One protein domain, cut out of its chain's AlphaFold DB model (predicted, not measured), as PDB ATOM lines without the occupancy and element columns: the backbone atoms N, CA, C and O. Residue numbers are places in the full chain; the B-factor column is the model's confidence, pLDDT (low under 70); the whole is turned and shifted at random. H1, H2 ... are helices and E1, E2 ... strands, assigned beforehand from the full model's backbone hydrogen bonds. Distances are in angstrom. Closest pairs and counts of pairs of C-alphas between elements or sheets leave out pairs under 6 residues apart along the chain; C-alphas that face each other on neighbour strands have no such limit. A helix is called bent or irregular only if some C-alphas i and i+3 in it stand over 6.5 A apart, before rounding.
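Overview. This is residues 70 to 227 of the 228 residues of a protein of Thermodesulfobium acidiphilum (UniProt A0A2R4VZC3). What is the shape? Two strongly twisted sheets stand partly face to face as a sandwich, seven strands in E2 E3 E6 E12 E11 E8 E9 and five in E1 E10 E7 E4 E5, and along one side E9 of the one comes close to E10 of the other. The short helix H1 lies over the five-strand sheet, and the long unnamed stretch 155 to 175 loops out beyond the seven-strand sheet, away from H1. What makes it up? The printed part has 158 residues, with one named helix and twelve named strands in the order E1, H1, then E2 to E12; both sheets are mixed, and the class is mostly strand, though under half of the residues are in named elements. It is compact, with a radius of gyration of the C-alphas of 14.5 A, and rounded, spanning 46 by 35 by 30 A.

Arrangement. How does the larger sheet run? Its order is E2, residues 86 to 89; E3, 94 to 97; E6, 127 to 131; E12, 220 to 226; E11, 203 to 208; E8, 149 to 154; and E9, 176 to 180. E6 and E12 are parallel, with N 128 and O 222 within hydrogen-bond range at 2.8 A; E11 and E12 are an antiparallel hairpin, with N 205 and O 223 at 2.8 A. And the smaller sheet? Its order is E1, residues 70 to 72; E10, 189 to 199; E7, 134 to 142; E4, 103 to 108; and E5, 118 to 120. E10 and E7 are antiparallel, with N 138 and O 195 at 2.9 A; E7 and E4 are parallel, with N 106 and O 139 at 2.8 A. Where do the sheets come near? The closest C-alphas of E9 and E10 are those of Leu 180 and Ala 191, 5.9 A apart; those of E7 and E8 are Asn 142 and His 149, 6.2 A. Where is the helix? H1, residues 73 to 79, is on the smaller sheet at a height of 8.5 A over the sheet, along the strands at 2 degrees to E10 on the local plane. It is irregular, C-alphas 74 and 77 being 7.1 A apart, with 1 of 3 O i to N i+4 pairs and 3 of 4 O i to N i+3 pairs within hydrogen-bond range.

Along the chain. Which strands are longest? E10 measures 31.3 A from first to last C-alpha, E7 24.7 A and E12 19.4 A. Where are the anchors? E1 begins at C-alpha 70 (-5.156, 65.136, 45.032), and E12 ends at C-alpha 226 (17.582, 84.109, 59.727).

Size, cuts and confidence. How far does it reach? The two C-alphas farthest apart, those of Gln 186 and Asp 227, are 46.6 A apart. Is it continuous and confident? The printed part has no cut; the links E8 to E9 and E11 to E12 are long. No printed residue is under 70 in pLDDT, and the mean of the printed part is 96.5.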
ATOM      1  N   THR A  70      -4.215  65.529  43.979       96.50
ATOM      2  CA  THR A  70      -5.156  65.136  45.032       96.50
ATOM      3  C   THR A  70      -4.600  63.989  45.849       96.50
ATOM      4  O   THR A  70      -4.014  63.065  45.283       96.50
ATOM      5  N   ILE A  71      -4.841  64.008  47.157       97.00
ATOM      6  CA  ILE A  71      -4.581  62.867  48.037       97.00
ATOM      7  C   ILE A  71      -5.860  62.467  48.782       97.00
ATOM      8  O   ILE A  71      -6.702  63.328  49.038       97.00
ATOM      9  N   PRO A  72      -6.030  61.191  49.159       97.81
ATOM     10  CA  PRO A  72      -7.122  60.780  50.035       97.81
ATOM     11  C   PRO A  72      -7.054  61.456  51.412       97.81
ATOM     12  O   PRO A  72      -5.967  61.623  51.967       97.81
ATOM     13  N   THR A  73      -8.204  61.772  52.012       96.25
ATOM     14  CA  THR A  73      -8.282  62.421  53.342       96.25
ATOM     15  C   THR A  73      -7.559  61.646  54.444       96.25
ATOM     16  O   THR A  73      -6.970  62.238  55.346       96.25
ATOM     17  N   ASN A  74      -7.507  60.313  54.356       96.31
ATOM     18  CA  ASN A  74      -6.772  59.481  55.316       96.31
ATOM     19  C   ASN A  74      -5.237  59.659  55.256       96.31
ATOM     20  O   ASN A  74      -4.546  59.211  56.170       96.31
ATOM     21  N   GLN A  75      -4.705  60.331  54.228       97.00
ATOM     22  CA  GLN A  75      -3.288  60.680  54.089       97.00
ATOM     23  C   GLN A  75      -2.957  62.091  54.600       97.00
ATOM     24  O   GLN A  75      -1.790  62.487  54.576       97.00
ATOM     25  N   LEU A  76      -3.941  62.848  55.109       95.81
ATOM     26  CA  LEU A  76      -3.725  64.193  55.655       95.81
ATOM     27  C   LEU A  76      -2.649  64.202  56.749       95.81
ATOM     28  O   LEU A  76      -1.756  65.046  56.741       95.81
ATOM     29  N   LYS A  77      -2.692  63.220  57.658       94.50
ATOM     30  CA  LYS A  77      -1.712  63.120  58.742       94.50
ATOM     31  C   LYS A  77      -0.291  62.961  58.195       94.50
ATOM     32  O   LYS A  77       0.580  63.744  58.554       94.50
ATOM     33  N   SER A  78      -0.087  62.027  57.264       95.81
ATOM     34  CA  SER A  78       1.219  61.811  56.627       95.81
ATOM     35  C   SER A  78       1.686  62.996  55.782       95.81
ATOM     36  O   SER A  78       2.883  63.232  55.666       95.81
ATOM     37  N   PHE A  79       0.763  63.770  55.199       96.56
ATOM     38  CA  PHE A  79       1.116  65.002  54.489       96.56
ATOM     39  C   PHE A  79       1.731  66.039  55.437       96.56
ATOM     40  O   PHE A  79       2.643  66.764  55.047       96.56
ATOM     41  N   SER A  80       1.235  66.101  56.675       95.00
ATOM     42  CA  SER A  80       1.648  67.074  57.691       95.00
ATOM     43  C   SER A  80       2.897  66.694  58.490       95.00
ATOM     44  O   SER A  80       3.353  67.494  59.310       95.00
ATOM     45  N   ASP A  81       3.453  65.502  58.259       96.19
ATOM     46  CA  ASP A  81       4.633  65.027  58.976       96.19
ATOM     47  C   ASP A  81       5.835  65.948  58.717       96.19
ATOM     48  O   ASP A  81       6.231  66.220  57.578       96.19
ATOM     49  N   LEU A  82       6.443  66.424  59.803       97.00
ATOM     50  CA  LEU A  82       7.675  67.201  59.741       97.00
ATOM     51  C   LEU A  82       8.852  66.250  59.519       97.00
ATOM     52  O   LEU A  82       9.038  65.287  60.262       97.00
ATOM     53  N   THR A  83       9.662  66.537  58.505       95.69
ATOM     54  CA  THR A  83      10.841  65.739  58.154       95.69
ATOM     55  C   THR A  83      12.106  66.583  58.266       95.69
ATOM     56  O   THR A  83      12.071  67.793  58.047       95.69
ATOM     57  N   GLY A  84      13.223  65.941  58.615       95.88
ATOM     58  CA  GLY A  84      14.513  66.614  58.773       95.88
ATOM     59  C   GLY A  84      14.719  67.261  60.146       95.88
ATOM     60  O   GLY A  84      14.103  66.874  61.141       95.88
ATOM     61  N   ASN A  85      15.634  68.226  60.213       97.56
ATOM     62  CA  ASN A  85      15.980  68.937  61.440       97.56
ATOM     63  C   ASN A  85      15.002  70.094  61.684       97.56
ATOM     64  O   ASN A  85      15.250  71.243  61.297       97.56
ATOM     65  N   VAL A  86      13.882  69.777  62.336       98.19
ATOM     66  CA  VAL A  86      12.803  70.722  62.641       98.19
ATOM     67  C   VAL A  86      12.594  70.829  64.149       98.19
ATOM     68  O   VAL A  86      12.500  69.822  64.847       98.19
ATOM     69  N   ALA A  87      12.493  72.058  64.653       98.12
ATOM     70  CA  ALA A  87      12.182  72.344  66.050       98.12
ATOM     71  C   ALA A  87      10.832  73.061  66.158       98.12
ATOM     72  O   ALA A  87      10.664  74.159  65.628       98.12
ATOM     73  N   VAL A  88       9.882  72.455  66.870       98.25
ATOM     74  CA  VAL A  88       8.580  73.058  67.193       98.25
ATOM     75  C   VAL A  88       8.651  73.663  68.595       98.25
ATOM     76  O   VAL A  88       9.159  73.037  69.524       98.25
ATOM     77  N   ASN A  89       8.174  74.897  68.745       98.00
ATOM     78  CA  ASN A  89       8.105  75.594  70.023       98.00
ATOM     79  C   ASN A  89       6.700  76.163  70.234       98.00
ATOM     80  O   ASN A  89       6.376  77.252  69.756       98.00
ATOM     81  N   ASP A  90       5.904  75.436  71.015       96.19
ATOM     82  CA  ASP A  90       4.513  75.783  71.313       96.19
ATOM     83  C   ASP A  90       4.395  77.067  72.142       96.19
ATOM     84  O   ASP A  90       3.456  77.839  71.969       96.19
ATOM     85  N   LYS A  91       5.376  77.348  73.011       96.81
ATOM     86  CA  LYS A  91       5.358  78.540  73.880       96.81
ATOM     87  C   LYS A  91       5.466  79.836  73.082       96.81
ATOM     88  O   LYS A  91       4.856  80.832  73.451       96.81
ATOM     89  N   ASN A  92       6.244  79.809  72.001       95.56
ATOM     90  CA  ASN A  92       6.467  80.966  71.133       95.56
ATOM     91  C   ASN A  92       5.657  80.898  69.829       95.56
ATOM     92  O   ASN A  92       5.845  81.755  68.966       95.56
ATOM     93  N   ASN A  93       4.789  79.891  69.678       98.38
ATOM     94  CA  ASN A  93       4.047  79.595  68.456       98.38
ATOM     95  C   ASN A  93       4.941  79.641  67.201       98.38
ATOM     96  O   ASN A  93       4.720  80.446  66.292       98.38
ATOM     97  N   SER A  94       6.010  78.839  67.177       98.62
ATOM     98  CA  SER A  94       6.994  78.866  66.087       98.62
ATOM     99  C   SER A  94       7.486  77.484  65.676       98.62
ATOM    100  O   SER A  94       7.683  76.617  66.527       98.62
ATOM    101  N   VAL A  95       7.790  77.327  64.388       98.75
ATOM    102  CA  VAL A  95       8.423  76.140  63.807       98.75
ATOM    103  C   VAL A  95       9.696  76.564  63.079       98.75
ATOM    104  O   VAL A  95       9.648  77.369  62.149       98.75
ATOM    105  N   THR A  96      10.835  76.018  63.495       98.62
ATOM    106  CA  THR A  96      12.148  76.313  62.914       98.62
ATOM    107  C   THR A  96      12.628  75.144  62.073       98.62
ATOM    108  O   THR A  96      12.821  74.047  62.595       98.62
ATOM    109  N   PHE A  97      12.875  75.396  60.793       98.44
ATOM    110  CA  PHE A  97      13.450  74.445  59.851       98.44
ATOM    111  C   PHE A  97      14.941  74.750  59.668       98.44
ATOM    112  O   PHE A  97      15.314  75.778  59.096       98.44
ATOM    113  N   ASN A  98      15.801  73.862  60.170       97.25
ATOM    114  CA  ASN A  98      17.249  74.078  60.205       97.25
ATOM    115  C   ASN A  98      17.981  73.521  58.978       97.25
ATOM    116  O   ASN A  98      19.170  73.773  58.827       97.25
ATOM    117  N   ASP A  99      17.321  72.763  58.105       96.94
ATOM    118  CA  ASP A  99      17.968  72.184  56.927       96.94
ATOM    119  C   ASP A  99      18.199  73.218  55.816       96.94
ATOM    120  O   ASP A  99      17.609  74.296  55.806       96.94
ATOM    121  N   GLN A 100      19.107  72.916  54.879       96.31
ATOM    122  CA  GLN A 100      19.323  73.767  53.695       96.31
ATOM    123  C   GLN A 100      18.198  73.612  52.664       96.31
ATOM    124  O   GLN A 100      17.926  74.547  51.920       96.31
ATOM    125  N   ASN A 101      17.552  72.445  52.630       98.25
ATOM    126  CA  ASN A 101      16.458  72.128  51.713       98.25
ATOM    127  C   ASN A 101      15.212  71.705  52.512       98.25
ATOM    128  O   ASN A 101      14.856  70.526  52.502       98.25
ATOM    129  N   PRO A 102      14.614  72.606  53.312       98.38
ATOM    130  CA  PRO A 102      13.501  72.235  54.170       98.38
ATOM    131  C   PRO A 102      12.229  71.996  53.351       98.38
ATOM    132  O   PRO A 102      11.892  72.775  52.456       98.38
ATOM    133  N   VAL A 103      11.486  70.950  53.716       98.56
ATOM    134  CA  VAL A 103      10.128  70.709  53.224       98.56
ATOM    135  C   VAL A 103       9.148  71.192  54.283       98.56
ATOM    136  O   VAL A 103       9.137  70.679  55.399       98.56
ATOM    137  N   ILE A 104       8.322  72.174  53.930       98.62
ATOM    138  CA  ILE A 104       7.376  72.815  54.843       98.62
ATOM    139  C   ILE A 104       5.957  72.385  54.456       98.62
ATOM    140  O   ILE A 104       5.411  72.926  53.487       98.62
ATOM    141  N   PRO A 105       5.356  71.411  55.163       98.44
ATOM    142  CA  PRO A 105       3.967  71.040  54.947       98.44
ATOM    143  C   PRO A 105       3.033  72.021  55.659       98.44
ATOM    144  O   PRO A 105       3.169  72.275  56.856       98.44
ATOM    145  N   ILE A 106       2.073  72.565  54.915       98.62
ATOM    146  CA  ILE A 106       1.073  73.508  55.407       98.62
ATOM    147  C   ILE A 106      -0.317  72.956  55.126       98.62
ATOM    148  O   ILE A 106      -0.625  72.584  53.994       98.62
ATOM    149  N   ILE A 107      -1.165  72.947  56.149       98.50
ATOM    150  CA  ILE A 107      -2.586  72.623  56.029       98.50
ATOM    151  C   ILE A 107      -3.388  73.926  56.062       98.50
ATOM    152  O   ILE A 107      -3.278  74.677  57.027       98.50
ATOM    153  N   ALA A 108      -4.196  74.213  55.045       98.19
ATOM    154  CA  ALA A 108      -5.217  75.258  55.133       98.19
ATOM    155  C   ALA A 108      -6.455  74.723  55.864       98.19
ATOM    156  O   ALA A 108      -6.884  73.608  55.574       98.19
ATOM    157  N   SER A 109      -6.991  75.508  56.804       96.38
ATOM    158  CA  SER A 109      -8.094  75.127  57.702       96.38
ATOM    159  C   SER A 109      -7.818  73.787  58.418       96.38
ATOM    160  O   SER A 109      -8.466  72.774  58.159       96.38
ATOM    161  N   PRO A 110      -6.807  73.731  59.311       94.56
ATOM    162  CA  PRO A 110      -6.324  72.475  59.897       94.56
ATOM    163  C   PRO A 110      -7.311  71.764  60.832       94.56
ATOM    164  O   PRO A 110      -7.090  70.603  61.167       94.56
ATOM    165  N   ASN A 111      -8.351  72.452  61.303       90.69
ATOM    166  CA  ASN A 111      -9.471  71.880  62.048       90.69
ATOM    167  C   ASN A 111     -10.646  72.870  62.086       90.69
ATOM    168  O   ASN A 111     -10.460  74.061  61.833       90.69
ATOM    169  N   ASP A 112     -11.817  72.383  62.496       85.12
ATOM    170  CA  ASP A 112     -13.076  73.141  62.553       85.12
ATOM    171  C   ASP A 112     -13.003  74.412  63.420       85.12
ATOM    172  O   ASP A 112     -13.707  75.383  63.163       85.12
ATOM    173  N   ASN A 113     -12.133  74.447  64.437       85.44
ATOM    174  CA  ASN A 113     -11.960  75.617  65.308       85.44
ATOM    175  C   ASN A 113     -10.933  76.626  64.766       85.44
ATOM    176  O   ASN A 113     -10.709  77.671  65.377       85.44
ATOM    177  N   ALA A 114     -10.287  76.310  63.645       88.06
ATOM    178  CA  ALA A 114      -9.232  77.093  63.019       88.06
ATOM    179  C   ALA A 114      -9.523  77.323  61.527       88.06
ATOM    180  O   ALA A 114      -8.627  77.239  60.683       88.06
ATOM    181  N   MET A 115     -10.784  77.630  61.207       86.88
ATOM    182  CA  MET A 115     -11.169  78.143  59.891       86.88
ATOM    183  C   MET A 115     -10.378  79.422  59.578       86.88
ATOM    184  O   MET A 115     -10.031  80.185  60.485       86.88
ATOM    185  N   TYR A 116     -10.066  79.661  58.302       92.12
ATOM    186  CA  TYR A 116      -9.222  80.789  57.875       92.12
ATOM    187  C   TYR A 116      -7.856  80.826  58.573       92.12
ATOM    188  O   TYR A 116      -7.367  81.884  58.965       92.12
ATOM    189  N   SER A 117      -7.224  79.669  58.756       97.81
ATOM    190  CA  SER A 117      -5.891  79.579  59.352       97.81
ATOM    191  C   SER A 117      -5.018  78.556  58.635       97.81
ATOM    192  O   SER A 117      -5.504  77.683  57.918       97.81
ATOM    193  N   PHE A 118      -3.711  78.659  58.846       98.62
ATOM    194  CA  PHE A 118      -2.722  77.694  58.391       98.62
ATOM    195  C   PHE A 118      -2.210  76.856  59.563       98.62
ATOM    196  O   PHE A 118      -1.873  77.388  60.618       98.62
ATOM    197  N   GLY A 119      -2.120  75.545  59.367       98.38
ATOM    198  CA  GLY A 119      -1.539  74.594  60.303       98.38
ATOM    199  C   GLY A 119      -0.141  74.161  59.877       98.38
ATOM    200  O   GLY A 119       0.036  73.719  58.741       98.38
ATOM    201  N   VAL A 120       0.831  74.239  60.791       98.50
ATOM    202  CA  VAL A 120       2.190  73.691  60.611       98.50
ATOM    203  C   VAL A 120       2.671  73.126  61.943       98.50
ATOM    204  O   VAL A 120       2.654  73.830  62.947       98.50
ATOM    205  N   GLY A 121       3.098  71.860  61.978       96.12
ATOM    206  CA  GLY A 121       3.628  71.250  63.205       96.12
ATOM    207  C   GLY A 121       2.650  71.261  64.386       96.12
ATOM    208  O   GLY A 121       3.072  71.509  65.508       96.12
ATOM    209  N   ASN A 122       1.356  71.030  64.131       94.81
ATOM    210  CA  ASN A 122       0.246  71.127  65.099       94.81
ATOM    211  C   ASN A 122      -0.013  72.529  65.683       94.81
ATOM    212  O   ASN A 122      -0.821  72.668  66.600       94.81
ATOM    213  N   LEU A 123       0.620  73.567  65.141       97.88
ATOM    214  CA  LEU A 123       0.401  74.955  65.531       97.88
ATOM    215  C   LEU A 123      -0.481  75.688  64.519       97.88
ATOM    216  O   LEU A 123      -0.458  75.375  63.329       97.88
ATOM    217  N   ILE A 124      -1.220  76.694  64.997       98.12
ATOM    218  CA  ILE A 124      -2.098  77.551  64.190       98.12
ATOM    219  C   ILE A 124      -1.402  78.883  63.912       98.12
ATOM    220  O   ILE A 124      -0.971  79.579  64.834       98.12
ATOM    221  N   ASN A 125      -1.291  79.225  62.627       98.38
ATOM    222  CA  ASN A 125      -0.587  80.399  62.115       98.38
ATOM    223  C   ASN A 125       0.801  80.617  62.770       98.38
ATOM    224  O   ASN A 125       1.116  81.744  63.173       98.38
ATOM    225  N   PRO A 126       1.644  79.570  62.933       98.69
ATOM    226  CA  PRO A 126       2.912  79.712  63.635       98.69
ATOM    227  C   PRO A 126       3.896  80.598  62.875       98.69
ATOM    228  O   PRO A 126       3.876  80.703  61.650       98.69
ATOM    229  N   THR A 127       4.849  81.184  63.586       98.88
ATOM    230  CA  THR A 127       6.018  81.770  62.931       98.88
ATOM    231  C   THR A 127       6.865  80.653  62.322       98.88
ATOM    232  O   THR A 127       7.386  79.807  63.046       98.88
ATOM    233  N   ILE A 128       7.020  80.654  61.001       98.88
ATOM    234  CA  ILE A 128       7.896  79.733  60.275       98.88
ATOM    235  C   ILE A 128       9.269  80.382  60.162       98.88
ATOM    236  O   ILE A 128       9.380  81.524  59.718       98.88
ATOM    237  N   ILE A 129      10.315  79.669  60.562       98.81
ATOM    238  CA  ILE A 129      11.685  80.182  60.581       98.81
ATOM    239  C   ILE A 129      12.561  79.282  59.712       98.81
ATOM    240  O   ILE A 129      12.585  78.069  59.909       98.81
ATOM    241  N   VAL A 130      13.293  79.877  58.772       98.69
ATOM    242  CA  VAL A 130      14.254  79.192  57.896       98.69
ATOM    243  C   VAL A 130      15.607  79.900  57.920       98.69
ATOM    244  O   VAL A 130      15.713  81.067  58.311       98.69
ATOM    245  N   ARG A 131      16.660  79.207  57.480       97.81
ATOM    246  CA  ARG A 131      17.983  79.815  57.279       97.81
ATOM    247  C   ARG A 131      18.060  80.584  55.965       97.81
ATOM    248  O   ARG A 131      17.391  80.244  54.986       97.81
ATOM    249  N   LYS A 132      18.929  81.589  55.925       97.81
ATOM    250  CA  LYS A 132      19.323  82.267  54.690       97.81
ATOM    251  C   LYS A 132      19.821  81.260  53.654       97.81
ATOM    252  O   LYS A 132      20.518  80.298  53.971       97.81
ATOM    253  N   ASN A 133      19.476  81.519  52.398       97.38
ATOM    254  CA  ASN A 133      19.776  80.695  51.230       97.38
ATOM    255  C   ASN A 133      19.129  79.302  51.242       97.38
ATOM    256  O   ASN A 133      19.433  78.506  50.352       97.38
ATOM    257  N   ALA A 134      18.252  78.988  52.205       98.25
ATOM    258  CA  ALA A 134      17.513  77.732  52.176       98.25
ATOM    259  C   ALA A 134      16.701  77.629  50.874       98.25
ATOM    260  O   ALA A 134      16.034  78.590  50.477       98.25
ATOM    261  N   ASN A 135      16.773  76.476  50.210       98.38
ATOM    262  CA  ASN A 135      15.905  76.139  49.089       98.38
ATOM    263  C   ASN A 135      14.642  75.486  49.654       98.38
ATOM    264  O   ASN A 135      14.632  74.305  49.993       98.38
ATOM    265  N   VAL A 136      13.610  76.293  49.859       98.69
ATOM    266  CA  VAL A 136      12.396  75.896  50.565       98.69
ATOM    267  C   VAL A 136      11.452  75.205  49.595       98.69
ATOM    268  O   VAL A 136      10.997  75.834  48.644       98.69
ATOM    269  N   THR A 137      11.081  73.959  49.889       98.69
ATOM    270  CA  THR A 137       9.932  73.300  49.259       98.69
ATOM    271  C   THR A 137       8.703  73.537  50.131       98.69
ATOM    272  O   THR A 137       8.538  72.925  51.187       98.69
ATOM    273  N   LEU A 138       7.816  74.425  49.692       98.44
ATOM    274  CA  LEU A 138       6.546  74.701  50.356       98.44
ATOM    275  C   LEU A 138       5.476  73.768  49.798       98.44
ATOM    276  O   LEU A 138       5.293  73.703  48.583       98.44
ATOM    277  N   LYS A 139       4.747  73.071  50.668       98.44
ATOM    278  CA  LYS A 139       3.608  72.231  50.289       98.44
ATOM    279  C   LYS A 139       2.353  72.750  50.971       98.44
ATOM    280  O   LYS A 139       2.382  73.036  52.162       98.44
ATOM    281  N   LEU A 140       1.259  72.839  50.228       98.56
ATOM    282  CA  LEU A 140      -0.055  73.205  50.744       98.56
ATOM    283  C   LEU A 140      -1.034  72.063  50.484       98.56
ATOM    284  O   LEU A 140      -1.066  71.535  49.373       98.56
ATOM    285  N   ILE A 141      -1.843  71.727  51.482       98.31
ATOM    286  CA  ILE A 141      -3.066  70.938  51.331       98.31
ATOM    287  C   ILE A 141      -4.253  71.780  51.775       98.31
ATOM    288  O   ILE A 141      -4.181  72.449  52.808       98.31
ATOM    289  N   ASN A 142      -5.331  71.764  50.997       97.81
ATOM    290  CA  ASN A 142      -6.585  72.364  51.417       97.81
ATOM    291  C   ASN A 142      -7.426  71.324  52.163       97.81
ATOM    292  O   ASN A 142      -7.863  70.360  51.543       97.81
ATOM    293  N   ASN A 143      -7.593  71.510  53.476       97.06
ATOM    294  CA  ASN A 143      -8.427  70.676  54.348       97.06
ATOM    295  C   ASN A 143      -9.769  71.349  54.687       97.06
ATOM    296  O   ASN A 143     -10.450  70.978  55.635       97.06
ATOM    297  N   ASP A 144     -10.121  72.378  53.929       95.00
ATOM    298  CA  ASP A 144     -11.411  73.032  54.007       95.00
ATOM    299  C   ASP A 144     -12.423  72.318  53.106       95.00
ATOM    300  O   ASP A 144     -12.053  71.693  52.106       95.00
ATOM    301  N   ASP A 145     -13.696  72.406  53.464       93.12
ATOM    302  CA  ASP A 145     -14.770  71.630  52.866       93.12
ATOM    303  C   ASP A 145     -15.780  72.487  52.080       93.12
ATOM    304  O   ASP A 145     -16.636  71.933  51.378       93.12
ATOM    305  N   ASP A 146     -15.633  73.814  52.138       93.31
ATOM    306  CA  ASP A 146     -16.450  74.779  51.408       93.31
ATOM    307  C   ASP A 146     -15.661  75.962  50.814       93.31
ATOM    308  O   ASP A 146     -16.187  76.668  49.947       93.31
ATOM    309  N   MET A 147     -14.386  76.151  51.182       94.62
ATOM    310  CA  MET A 147     -13.587  77.295  50.726       94.62
ATOM    311  C   MET A 147     -12.297  76.925  49.984       94.62
ATOM    312  O   MET A 147     -11.560  75.996  50.315       94.62
ATOM    313  N   TYR A 148     -11.970  77.726  48.967       96.88
ATOM    314  CA  TYR A 148     -10.661  77.675  48.316       96.88
ATOM    315  C   TYR A 148      -9.598  78.284  49.221       96.88
ATOM    316  O   TYR A 148      -9.835  79.320  49.840       96.88
ATOM    317  N   HIS A 149      -8.386  77.731  49.195       97.94
ATOM    318  CA  HIS A 149      -7.254  78.304  49.922       97.94
ATOM    319  C   HIS A 149      -5.966  78.219  49.123       97.94
ATOM    320  O   HIS A 149      -5.669  77.209  48.491       97.94
ATOM    321  N   GLY A 150      -5.194  79.298  49.143       97.50
ATOM    322  CA  GLY A 150      -3.860  79.356  48.554       97.50
ATOM    323  C   GLY A 150      -2.854  79.858  49.575       97.50
ATOM    324  O   GLY A 150      -3.204  80.143  50.720       97.50
ATOM    325  N   ILE A 151      -1.598  79.977  49.157       98.25
ATOM    326  CA  ILE A 151      -0.572  80.595  49.989       98.25
ATOM    327  C   ILE A 151       0.414  81.391  49.144       98.25
ATOM    328  O   ILE A 151       0.830  80.953  48.074       98.25
ATOM    329  N   ILE A 152       0.811  82.556  49.638       97.88
ATOM    330  CA  ILE A 152       1.880  83.376  49.071       97.88
ATOM    331  C   ILE A 152       2.771  83.912  50.190       97.88
ATOM    332  O   ILE A 152       2.257  84.322  51.229       97.88
ATOM    333  N   ILE A 153       4.090  83.937  49.971       98.56
ATOM    334  CA  ILE A 153       5.041  84.630  50.846       98.56
ATOM    335  C   ILE A 153       5.219  86.069  50.347       98.56
ATOM    336  O   ILE A 153       5.573  86.303  49.192       98.56
ATOM    337  N   THR A 154       4.985  87.050  51.211       98.19
ATOM    338  CA  THR A 154       5.009  88.481  50.894       98.19
ATOM    339  C   THR A 154       5.836  89.280  51.901       98.19
ATOM    340  O   THR A 154       6.006  88.891  53.054       98.19
ATOM    341  N   ASN A 155       6.363  90.421  51.460       96.38
ATOM    342  CA  ASN A 155       6.972  91.444  52.315       96.38
ATOM    343  C   ASN A 155       5.937  92.397  52.947       96.38
ATOM    344  O   ASN A 155       6.304  93.263  53.738       96.38
ATOM    345  N   THR A 156       4.660  92.274  52.585       95.88
ATOM    346  CA  THR A 156       3.594  93.157  53.066       95.88
ATOM    347  C   THR A 156       3.154  92.719  54.456       95.88
ATOM    348  O   THR A 156       2.718  91.585  54.631       95.88
ATOM    349  N   ALA A 157       3.284  93.602  55.443       96.19
ATOM    350  CA  ALA A 157       2.843  93.342  56.809       96.19
ATOM    351  C   ALA A 157       1.316  93.529  56.963       96.19
ATOM    352  O   ALA A 157       0.736  94.336  56.234       96.19
ATOM    353  N   PRO A 158       0.663  92.835  57.919       94.75
ATOM    354  CA  PRO A 158      -0.736  93.089  58.267       94.75
ATOM    355  C   PRO A 158      -0.931  94.524  58.804       94.75
ATOM    356  O   PRO A 158       0.000  95.121  59.341       94.75
ATOM    357  N   SER A 159      -2.136  95.097  58.754       95.62
ATOM    358  CA  SER A 159      -3.427  94.489  58.376       95.62
ATOM    359  C   SER A 159      -3.649  94.343  56.866       95.62
ATOM    360  O   SER A 159      -3.211  95.192  56.092       95.62
ATOM    361  N   TYR A 160      -4.411  93.323  56.457       96.12
ATOM    362  CA  TYR A 160      -4.728  93.059  55.049       96.12
ATOM    363  C   TYR A 160      -6.147  93.520  54.671       96.12
ATOM    364  O   TYR A 160      -7.082  93.259  55.431       96.12
ATOM    365  N   PRO A 161      -6.335  94.167  53.503       96.19
ATOM    366  CA  PRO A 161      -7.662  94.509  52.993       96.19
ATOM    367  C   PRO A 161      -8.371  93.278  52.406       96.19
ATOM    368  O   PRO A 161      -7.734  92.265  52.112       96.19
ATOM    369  N   TYR A 162      -9.678  93.400  52.144       96.25
ATOM    370  CA  TYR A 162     -10.483  92.345  51.515       96.25
ATOM    371  C   TYR A 162      -9.852  91.820  50.214       96.25
ATOM    372  O   TYR A 162      -9.650  90.619  50.069       96.25
ATOM    373  N   MET A 163      -9.460  92.713  49.296       95.56
ATOM    374  CA  MET A 163      -8.761  92.363  48.050       95.56
ATOM    375  C   MET A 163      -7.236  92.419  48.218       95.56
ATOM    376  O   MET A 163      -6.565  93.268  47.634       95.56
ATOM    377  N   VAL A 164      -6.670  91.511  49.017       93.56
ATOM    378  CA  VAL A 164      -5.238  91.543  49.379       93.56
ATOM    379  C   VAL A 164      -4.290  91.494  48.170       93.56
ATOM    380  O   VAL A 164      -3.251  92.148  48.174       93.56
ATOM    381  N   MET A 165      -4.673  90.805  47.091       91.19
ATOM    382  CA  MET A 165      -3.846  90.647  45.886       91.19
ATOM    383  C   MET A 165      -3.499  91.954  45.163       91.19
ATOM    384  O   MET A 165      -2.520  91.983  44.425       91.19
ATOM    385  N   MET A 166      -4.266  93.030  45.362       88.88
ATOM    386  CA  MET A 166      -3.972  94.330  44.743       88.88
ATOM    387  C   MET A 166      -2.822  95.072  45.437       88.88
ATOM    388  O   MET A 166      -2.265  96.010  44.869       88.88
ATOM    389  N   ASN A 167      -2.465  94.656  46.655       85.75
ATOM    390  CA  ASN A 167      -1.613  95.424  47.561       85.75
ATOM    391  C   ASN A 167      -0.366  94.657  48.017       85.75
ATOM    392  O   ASN A 167       0.370  95.159  48.863       85.75
ATOM    393  N   ILE A 168      -0.128  93.454  47.491       89.62
ATOM    394  CA  ILE A 168       0.999  92.618  47.907       89.62
ATOM    395  C   ILE A 168       2.055  92.495  46.820       89.62
ATOM    396  O   ILE A 168       1.767  92.465  45.627       89.62
ATOM    397  N   SER A 169       3.299  92.359  47.266       91.62
ATOM    398  CA  SER A 169       4.425  91.937  46.436       91.62
ATOM    399  C   SER A 169       4.952  90.595  46.922       91.62
ATOM    400  O   SER A 169       5.002  90.329  48.125       91.62
ATOM    401  N   LEU A 170       5.335  89.736  45.984       95.19
ATOM    402  CA  LEU A 170       5.931  88.442  46.286       95.19
ATOM    403  C   LEU A 170       7.311  88.648  46.938       95.19
ATOM    404  O   LEU A 170       8.123  89.408  46.419       95.19
ATOM    405  N   ALA A 171       7.579  87.983  48.064       97.38
ATOM    406  CA  ALA A 171       8.847  88.110  48.789       97.38
ATOM    407  C   ALA A 171      10.011  87.429  48.057       97.38
ATOM    408  O   ALA A 171      11.103  87.983  47.965       97.38
ATOM    409  N   PHE A 172       9.761  86.231  47.524       97.12
ATOM    410  CA  PHE A 172      10.739  85.434  46.785       97.12
ATOM    411  C   PHE A 172      10.123  84.947  45.483       97.12
ATOM    412  O   PHE A 172       8.965  84.531  45.465       97.12
ATOM    413  N   GLN A 173      10.880  84.938  44.390       95.44
ATOM    414  CA  GLN A 173      10.384  84.391  43.130       95.44
ATOM    415  C   GLN A 173       9.840  82.966  43.337       95.44
ATOM    416  O   GLN A 173      10.454  82.165  44.034       95.44
ATOM    417  N   TYR A 174       8.668  82.684  42.763       95.56
ATOM    418  CA  TYR A 174       7.949  81.406  42.881       95.56
ATOM    419  C   TYR A 174       7.390  81.056  44.272       95.56
ATOM    420  O   TYR A 174       6.788  80.000  44.421       95.56
ATOM    421  N   SER A 175       7.465  81.935  45.275       97.31
ATOM    422  CA  SER A 175       6.918  81.674  46.624       97.31
ATOM    423  C   SER A 175       5.385  81.792  46.734       97.31
ATOM    424  O   SER A 175       4.854  82.381  47.675       97.31
ATOM    425  N   ALA A 176       4.654  81.250  45.758       96.69
ATOM    426  CA  ALA A 176       3.199  81.238  45.730       96.69
ATOM    427  C   ALA A 176       2.646  79.898  45.223       96.69
ATOM    428  O   ALA A 176       3.111  79.354  44.224       96.69
ATOM    429  N   ILE A 177       1.593  79.419  45.880       96.94
ATOM    430  CA  ILE A 177       0.718  78.336  45.433       96.94
ATOM    431  C   ILE A 177      -0.664  78.957  45.229       96.94
ATOM    432  O   ILE A 177      -1.197  79.640  46.109       96.94
ATOM    433  N   ARG A 178      -1.233  78.763  44.038       94.94
ATOM    434  CA  ARG A 178      -2.562  79.289  43.692       94.94
ATOM    435  C   ARG A 178      -3.647  78.637  44.557       94.94
ATOM    436  O   ARG A 178      -3.412  77.541  45.059       94.94
ATOM    437  N   PRO A 179      -4.821  79.276  44.711       96.56
ATOM    438  CA  PRO A 179      -5.901  78.689  45.486       96.56
ATOM    439  C   PRO A 179      -6.259  77.291  44.984       96.56
ATOM    440  O   PRO A 179      -6.528  77.098  43.796       96.56
ATOM    441  N   LEU A 180      -6.218  76.333  45.900       97.12
ATOM    442  CA  LEU A 180      -6.589  74.942  45.706       97.12
ATOM    443  C   LEU A 180      -8.084  74.784  46.023       97.12
ATOM    444  O   LEU A 180      -8.571  75.461  46.934       97.12
ATOM    445  N   PRO A 181      -8.824  73.926  45.298       96.50
ATOM    446  CA  PRO A 181     -10.220  73.647  45.626       96.50
ATOM    447  C   PRO A 181     -10.363  73.012  47.012       96.50
ATOM    448  O   PRO A 181      -9.394  72.476  47.554       96.50
ATOM    449  N   TYR A 182     -11.559  73.128  47.585       95.50
ATOM    450  CA  TYR A 182     -11.957  72.461  48.826       95.50
ATOM    451  C   TYR A 182     -12.089  70.940  48.626       95.50
ATOM    452  O   TYR A 182     -11.993  70.441  47.500       95.50
ATOM    453  N   GLU A 183     -12.284  70.203  49.719       94.69
ATOM    454  CA  GLU A 183     -12.446  68.749  49.721       94.69
ATOM    455  C   GLU A 183     -13.565  68.282  48.772       94.69
ATOM    456  O   GLU A 183     -14.719  68.706  48.867       94.69
ATOM    457  N   ASP A 184     -13.259  67.304  47.915       93.81
ATOM    458  CA  ASP A 184     -14.303  66.493  47.290       93.81
ATOM    459  C   ASP A 184     -14.821  65.481  48.323       93.81
ATOM    460  O   ASP A 184     -14.277  64.381  48.455       93.81
ATOM    461  N   LYS A 185     -15.884  65.849  49.048       93.19
ATOM    462  CA  LYS A 185     -16.513  65.002  50.081       93.19
ATOM    463  C   LYS A 185     -16.998  63.655  49.546       93.19
ATOM    464  O   LYS A 185     -17.027  62.673  50.290       93.19
ATOM    465  N   GLN A 186     -17.398  63.592  48.273       94.06
ATOM    466  CA  GLN A 186     -17.915  62.365  47.674       94.06
ATOM    467  C   GLN A 186     -16.783  61.357  47.472       94.06
ATOM    468  O   GLN A 186     -16.932  60.176  47.795       94.06
ATOM    469  N   SER A 187     -15.646  61.834  46.967       95.31
ATOM    470  CA  SER A 187     -14.477  60.999  46.672       95.31
ATOM    471  C   SER A 187     -13.459  60.951  47.821       95.31
ATOM    472  O   SER A 187     -12.504  60.178  47.756       95.31
ATOM    473  N   LYS A 188     -13.667  61.744  48.882       96.50
ATOM    474  CA  LYS A 188     -12.769  61.932  50.034       96.50
ATOM    475  C   LYS A 188     -11.356  62.325  49.608       96.50
ATOM    476  O   LYS A 188     -10.372  61.717  50.044       96.50
ATOM    477  N   LEU A 189     -11.264  63.318  48.727       97.31
ATOM    478  CA  LEU A 189     -10.007  63.802  48.159       97.31
ATOM    479  C   LEU A 189      -9.744  65.252  48.559       97.31
ATOM    480  O   LEU A 189     -10.609  66.112  48.423       97.31
ATOM    481  N   LEU A 190      -8.509  65.516  48.970       97.88
ATOM    482  CA  LEU A 190      -7.997  66.840  49.307       97.88
ATOM    483  C   LEU A 190      -7.047  67.317  48.213       97.88
ATOM    484  O   LEU A 190      -6.181  66.560  47.762       97.88
ATOM    485  N   ALA A 191      -7.179  68.577  47.806       98.06
ATOM    486  CA  ALA A 191      -6.283  69.177  46.832       98.06
ATOM    487  C   ALA A 191      -4.968  69.624  47.482       98.06
ATOM    488  O   ALA A 191      -4.939  70.181  48.578       98.06
ATOM    489  N   THR A 192      -3.871  69.408  46.764       98.31
ATOM    490  CA  THR A 192      -2.506  69.700  47.192       98.31
ATOM    491  C   THR A 192      -1.738  70.440  46.103       98.31
ATOM    492  O   THR A 192      -1.961  70.245  44.906       98.31
ATOM    493  N   GLY A 193      -0.796  71.277  46.517       97.69
ATOM    494  CA  GLY A 193       0.131  71.967  45.633       97.69
ATOM    495  C   GLY A 193       1.496  72.112  46.287       97.69
ATOM    496  O   GLY A 193       1.634  72.016  47.507       97.69
ATOM    497  N   SER A 194       2.516  72.358  45.473       97.62
ATOM    498  CA  SER A 194       3.866  72.622  45.955       97.62
ATOM    499  C   SER A 194       4.555  73.682  45.115       97.62
ATOM    500  O   SER A 194       4.295  73.797  43.918       97.62
ATOM    501  N   THR A 195       5.469  74.416  45.736       97.75
ATOM    502  CA  THR A 195       6.389  75.313  45.043       97.75
ATOM    503  C   THR A 195       7.757  75.290  45.714       97.75
ATOM    504  O   THR A 195       7.874  74.909  46.880       97.75
ATOM    505  N   GLU A 196       8.783  75.712  44.984       98.31
ATOM    506  CA  GLU A 196      10.151  75.817  45.479       98.31
ATOM    507  C   GLU A 196      10.680  77.233  45.281       98.31
ATOM    508  O   GLU A 196      10.456  77.851  44.239       98.31
ATOM    509  N   PHE A 197      11.365  77.765  46.291       98.38
ATOM    510  CA  PHE A 197      11.970  79.092  46.223       98.38
ATOM    511  C   PHE A 197      13.198  79.205  47.126       98.38
ATOM    512  O   PHE A 197      13.325  78.515  48.135       98.38
ATOM    513  N   SER A 198      14.092  80.138  46.794       98.31
ATOM    514  CA  SER A 198      15.264  80.439  47.617       98.31
ATOM    515  C   SER A 198      14.976  81.574  48.601       98.31
ATOM    516  O   SER A 198      14.666  82.695  48.193       98.31
ATOM    517  N   ALA A 199      15.132  81.302  49.897       97.94
ATOM    518  CA  ALA A 199      15.055  82.284  50.980       97.94
ATOM    519  C   ALA A 199      16.373  83.079  51.096       97.94
ATOM    520  O   ALA A 199      17.112  82.977  52.074       97.94
ATOM    521  N   ASN A 200      16.723  83.822  50.048       96.88
ATOM    522  CA  ASN A 200      18.055  84.415  49.861       96.88
ATOM    523  C   ASN A 200      18.328  85.687  50.689       96.88
ATOM    524  O   ASN A 200      19.485  86.068  50.878       96.88
ATOM    525  N   THR A 201      17.280  86.335  51.191       97.44
ATOM    526  CA  THR A 201      17.377  87.623  51.884       97.44
ATOM    527  C   THR A 201      16.896  87.466  53.325       97.44
ATOM    528  O   THR A 201      15.741  87.095  53.534       97.44
ATOM    529  N   PRO A 202      17.759  87.714  54.329       98.31
ATOM    530  CA  PRO A 202      17.346  87.755  55.725       98.31
ATOM    531  C   PRO A 202      16.281  88.822  55.964       98.31
ATOM    532  O   PRO A 202      16.369  89.928  55.430       98.31
ATOM    533  N   GLY A 203      15.292  88.515  56.798       98.25
ATOM    534  CA  GLY A 203      14.213  89.453  57.070       98.25
ATOM    535  C   GLY A 203      12.966  88.816  57.658       98.25
ATOM    536  O   GLY A 203      12.887  87.605  57.872       98.25
ATOM    537  N   THR A 204      11.985  89.676  57.928       98.56
ATOM    538  CA  THR A 204      10.631  89.274  58.312       98.56
ATOM    539  C   THR A 204       9.705  89.437  57.117       98.56
ATOM    540  O   THR A 204       9.598  90.518  56.543       98.56
ATOM    541  N   TYR A 205       9.015  88.357  56.795       98.69
ATOM    542  CA  TYR A 205       8.025  88.226  55.741       98.69
ATOM    543  C   TYR A 205       6.748  87.639  56.344       98.69
ATOM    544  O   TYR A 205       6.682  87.316  57.535       98.69
ATOM    545  N   TYR A 206       5.730  87.473  55.513       98.75
ATOM    546  CA  TYR A 206       4.447  86.919  55.911       98.75
ATOM    547  C   TYR A 206       3.990  85.905  54.882       98.75
ATOM    548  O   TYR A 206       4.184  86.110  53.689       98.75
ATOM    549  N   TYR A 207       3.381  84.819  55.337       98.75
ATOM    550  CA  TYR A 207       2.650  83.916  54.465       98.75
ATOM    551  C   TYR A 207       1.158  84.180  54.641       98.75
ATOM    552  O   TYR A 207       0.690  84.295  55.772       98.75
ATOM    553  N   ILE A 208       0.425  84.335  53.541       98.50
ATOM    554  CA  ILE A 208      -0.985  84.744  53.562       98.50
ATOM    555  C   ILE A 208      -1.811  83.912  52.586       98.50
ATOM    556  O   ILE A 208      -1.281  83.453  51.572       98.50
ATOM    557  N   CYS A 209      -3.112  83.777  52.846       98.25
ATOM    558  CA  CYS A 209      -4.060  83.304  51.840       98.25
ATOM    559  C   CYS A 209      -4.533  84.472  50.967       98.25
ATOM    560  O   CYS A 209      -4.978  85.504  51.466       98.25
ATOM    561  N   GLN A 210      -4.447  84.301  49.651       95.81
ATOM    562  CA  GLN A 210      -4.812  85.323  48.670       95.81
ATOM    563  C   GLN A 210      -6.309  85.390  48.333       95.81
ATOM    564  O   GLN A 210      -6.715  86.240  47.537       95.81
ATOM    565  N   VAL A 211      -7.121  84.481  48.876       96.50
ATOM    566  CA  VAL A 211      -8.565  84.478  48.627       96.50
ATOM    567  C   VAL A 211      -9.196  85.692  49.323       96.50
ATOM    568  O   VAL A 211      -8.842  85.973  50.475       96.50
ATOM    569  N   PRO A 212     -10.079  86.454  48.643       96.81
ATOM    570  CA  PRO A 212     -10.616  87.694  49.189       96.81
ATOM    571  C   PRO A 212     -11.203  87.529  50.594       96.81
ATOM    572  O   PRO A 212     -12.006  86.638  50.846       96.81
ATOM    573  N   GLY A 213     -10.783  88.391  51.519       96.38
ATOM    574  CA  GLY A 213     -11.208  88.368  52.918       96.38
ATOM    575  C   GLY A 213     -10.470  87.374  53.824       96.38
ATOM    576  O   GLY A 213     -10.421  87.610  55.025       96.38
ATOM    577  N   HIS A 214      -9.810  86.330  53.311       97.62
ATOM    578  CA  HIS A 214      -9.216  85.295  54.175       97.62
ATOM    579  C   HIS A 214      -8.089  85.861  55.047       97.62
ATOM    580  O   HIS A 214      -8.107  85.723  56.270       97.62
ATOM    581  N   ALA A 215      -7.133  86.574  54.443       97.62
ATOM    582  CA  ALA A 215      -6.062  87.232  55.189       97.62
ATOM    583  C   ALA A 215      -6.591  88.337  56.128       97.62
ATOM    584  O   ALA A 215      -6.061  88.509  57.225       97.62
ATOM    585  N   GLN A 216      -7.659  89.048  55.739       96.75
ATOM    586  CA  GLN A 216      -8.334  90.038  56.593       96.75
ATOM    587  C   GLN A 216      -8.924  89.383  57.855       96.75
ATOM    588  O   GLN A 216      -8.898  89.982  58.926       96.75
ATOM    589  N   HIS A 217      -9.417  88.149  57.738       95.69
ATOM    590  CA  HIS A 217      -9.986  87.360  58.832       95.69
ATOM    591  C   HIS A 217      -8.938  86.580  59.646       95.69
ATOM    592  O   HIS A 217      -9.306  85.834  60.548       95.69
ATOM    593  N   GLY A 218      -7.641  86.775  59.380       96.06
ATOM    594  CA  GLY A 218      -6.562  86.173  60.170       96.06
ATOM    595  C   GLY A 218      -5.820  85.022  59.493       96.06
ATOM    596  O   GLY A 218      -4.951  84.431  60.129       96.06
ATOM    597  N   MET A 219      -6.086  84.732  58.213       98.38
ATOM    598  CA  MET A 219      -5.393  83.667  57.478       98.38
ATOM    599  C   MET A 219      -4.001  84.085  57.005       98.38
ATOM    600  O   MET A 219      -3.733  84.257  55.810       98.38
ATOM    601  N   TYR A 220      -3.112  84.284  57.971       98.56
ATOM    602  CA  TYR A 220      -1.716  84.609  57.749       98.56
ATOM    603  C   TYR A 220      -0.840  84.225  58.940       98.56
ATOM    604  O   TYR A 220      -1.299  84.154  60.075       98.56
ATOM    605  N   GLY A 221       0.460  84.095  58.695       98.50
ATOM    606  CA  GLY A 221       1.468  84.036  59.748       98.50
ATOM    607  C   GLY A 221       2.790  84.655  59.310       98.50
ATOM    608  O   GLY A 221       2.918  85.190  58.207       98.50
ATOM    609  N   LYS A 222       3.780  84.637  60.204       98.69
ATOM    610  CA  LYS A 222       5.109  85.211  59.945       98.69
ATOM    611  C   LYS A 222       6.037  84.181  59.316       98.69
ATOM    612  O   LYS A 222       6.090  83.041  59.765       98.69
ATOM    613  N   PHE A 223       6.829  84.613  58.344       98.81
ATOM    614  CA  PHE A 223       7.918  83.845  57.754       98.81
ATOM    615  C   PHE A 223       9.234  84.592  57.988       98.81
ATOM    616  O   PHE A 223       9.390  85.723  57.538       98.81
ATOM    617  N   ILE A 224      10.175  84.003  58.717       98.75
ATOM    618  CA  ILE A 224      11.442  84.644  59.080       98.75
ATOM    619  C   ILE A 224      12.589  83.924  58.387       98.75
ATOM    620  O   ILE A 224      12.742  82.712  58.521       98.75
ATOM    621  N   VAL A 225      13.435  84.697  57.709       98.62
ATOM    622  CA  VAL A 225      14.723  84.228  57.194       98.62
ATOM    623  C   VAL A 225      15.818  84.723  58.129       98.62
ATOM    624  O   VAL A 225      16.056  85.928  58.234       98.62
ATOM    625  N   LEU A 226      16.471  83.799  58.830       96.69
ATOM    626  CA  LEU A 226      17.582  84.109  59.727       96.69
ATOM    627  C   LEU A 226      18.878  84.305  58.940       96.69
ATOM    628  O   LEU A 226      19.199  83.505  58.071       96.69
ATOM    629  N   ASP A 227      19.669  85.308  59.316       88.31
ATOM    630  CA  ASP A 227      21.000  85.582  58.744       88.31
ATOM    631  C   ASP A 227      22.104  84.632  59.263       88.31
ATOM    632  O   ASP A 227      23.281  84.980  59.251       88.31
TER     633      ASP A 227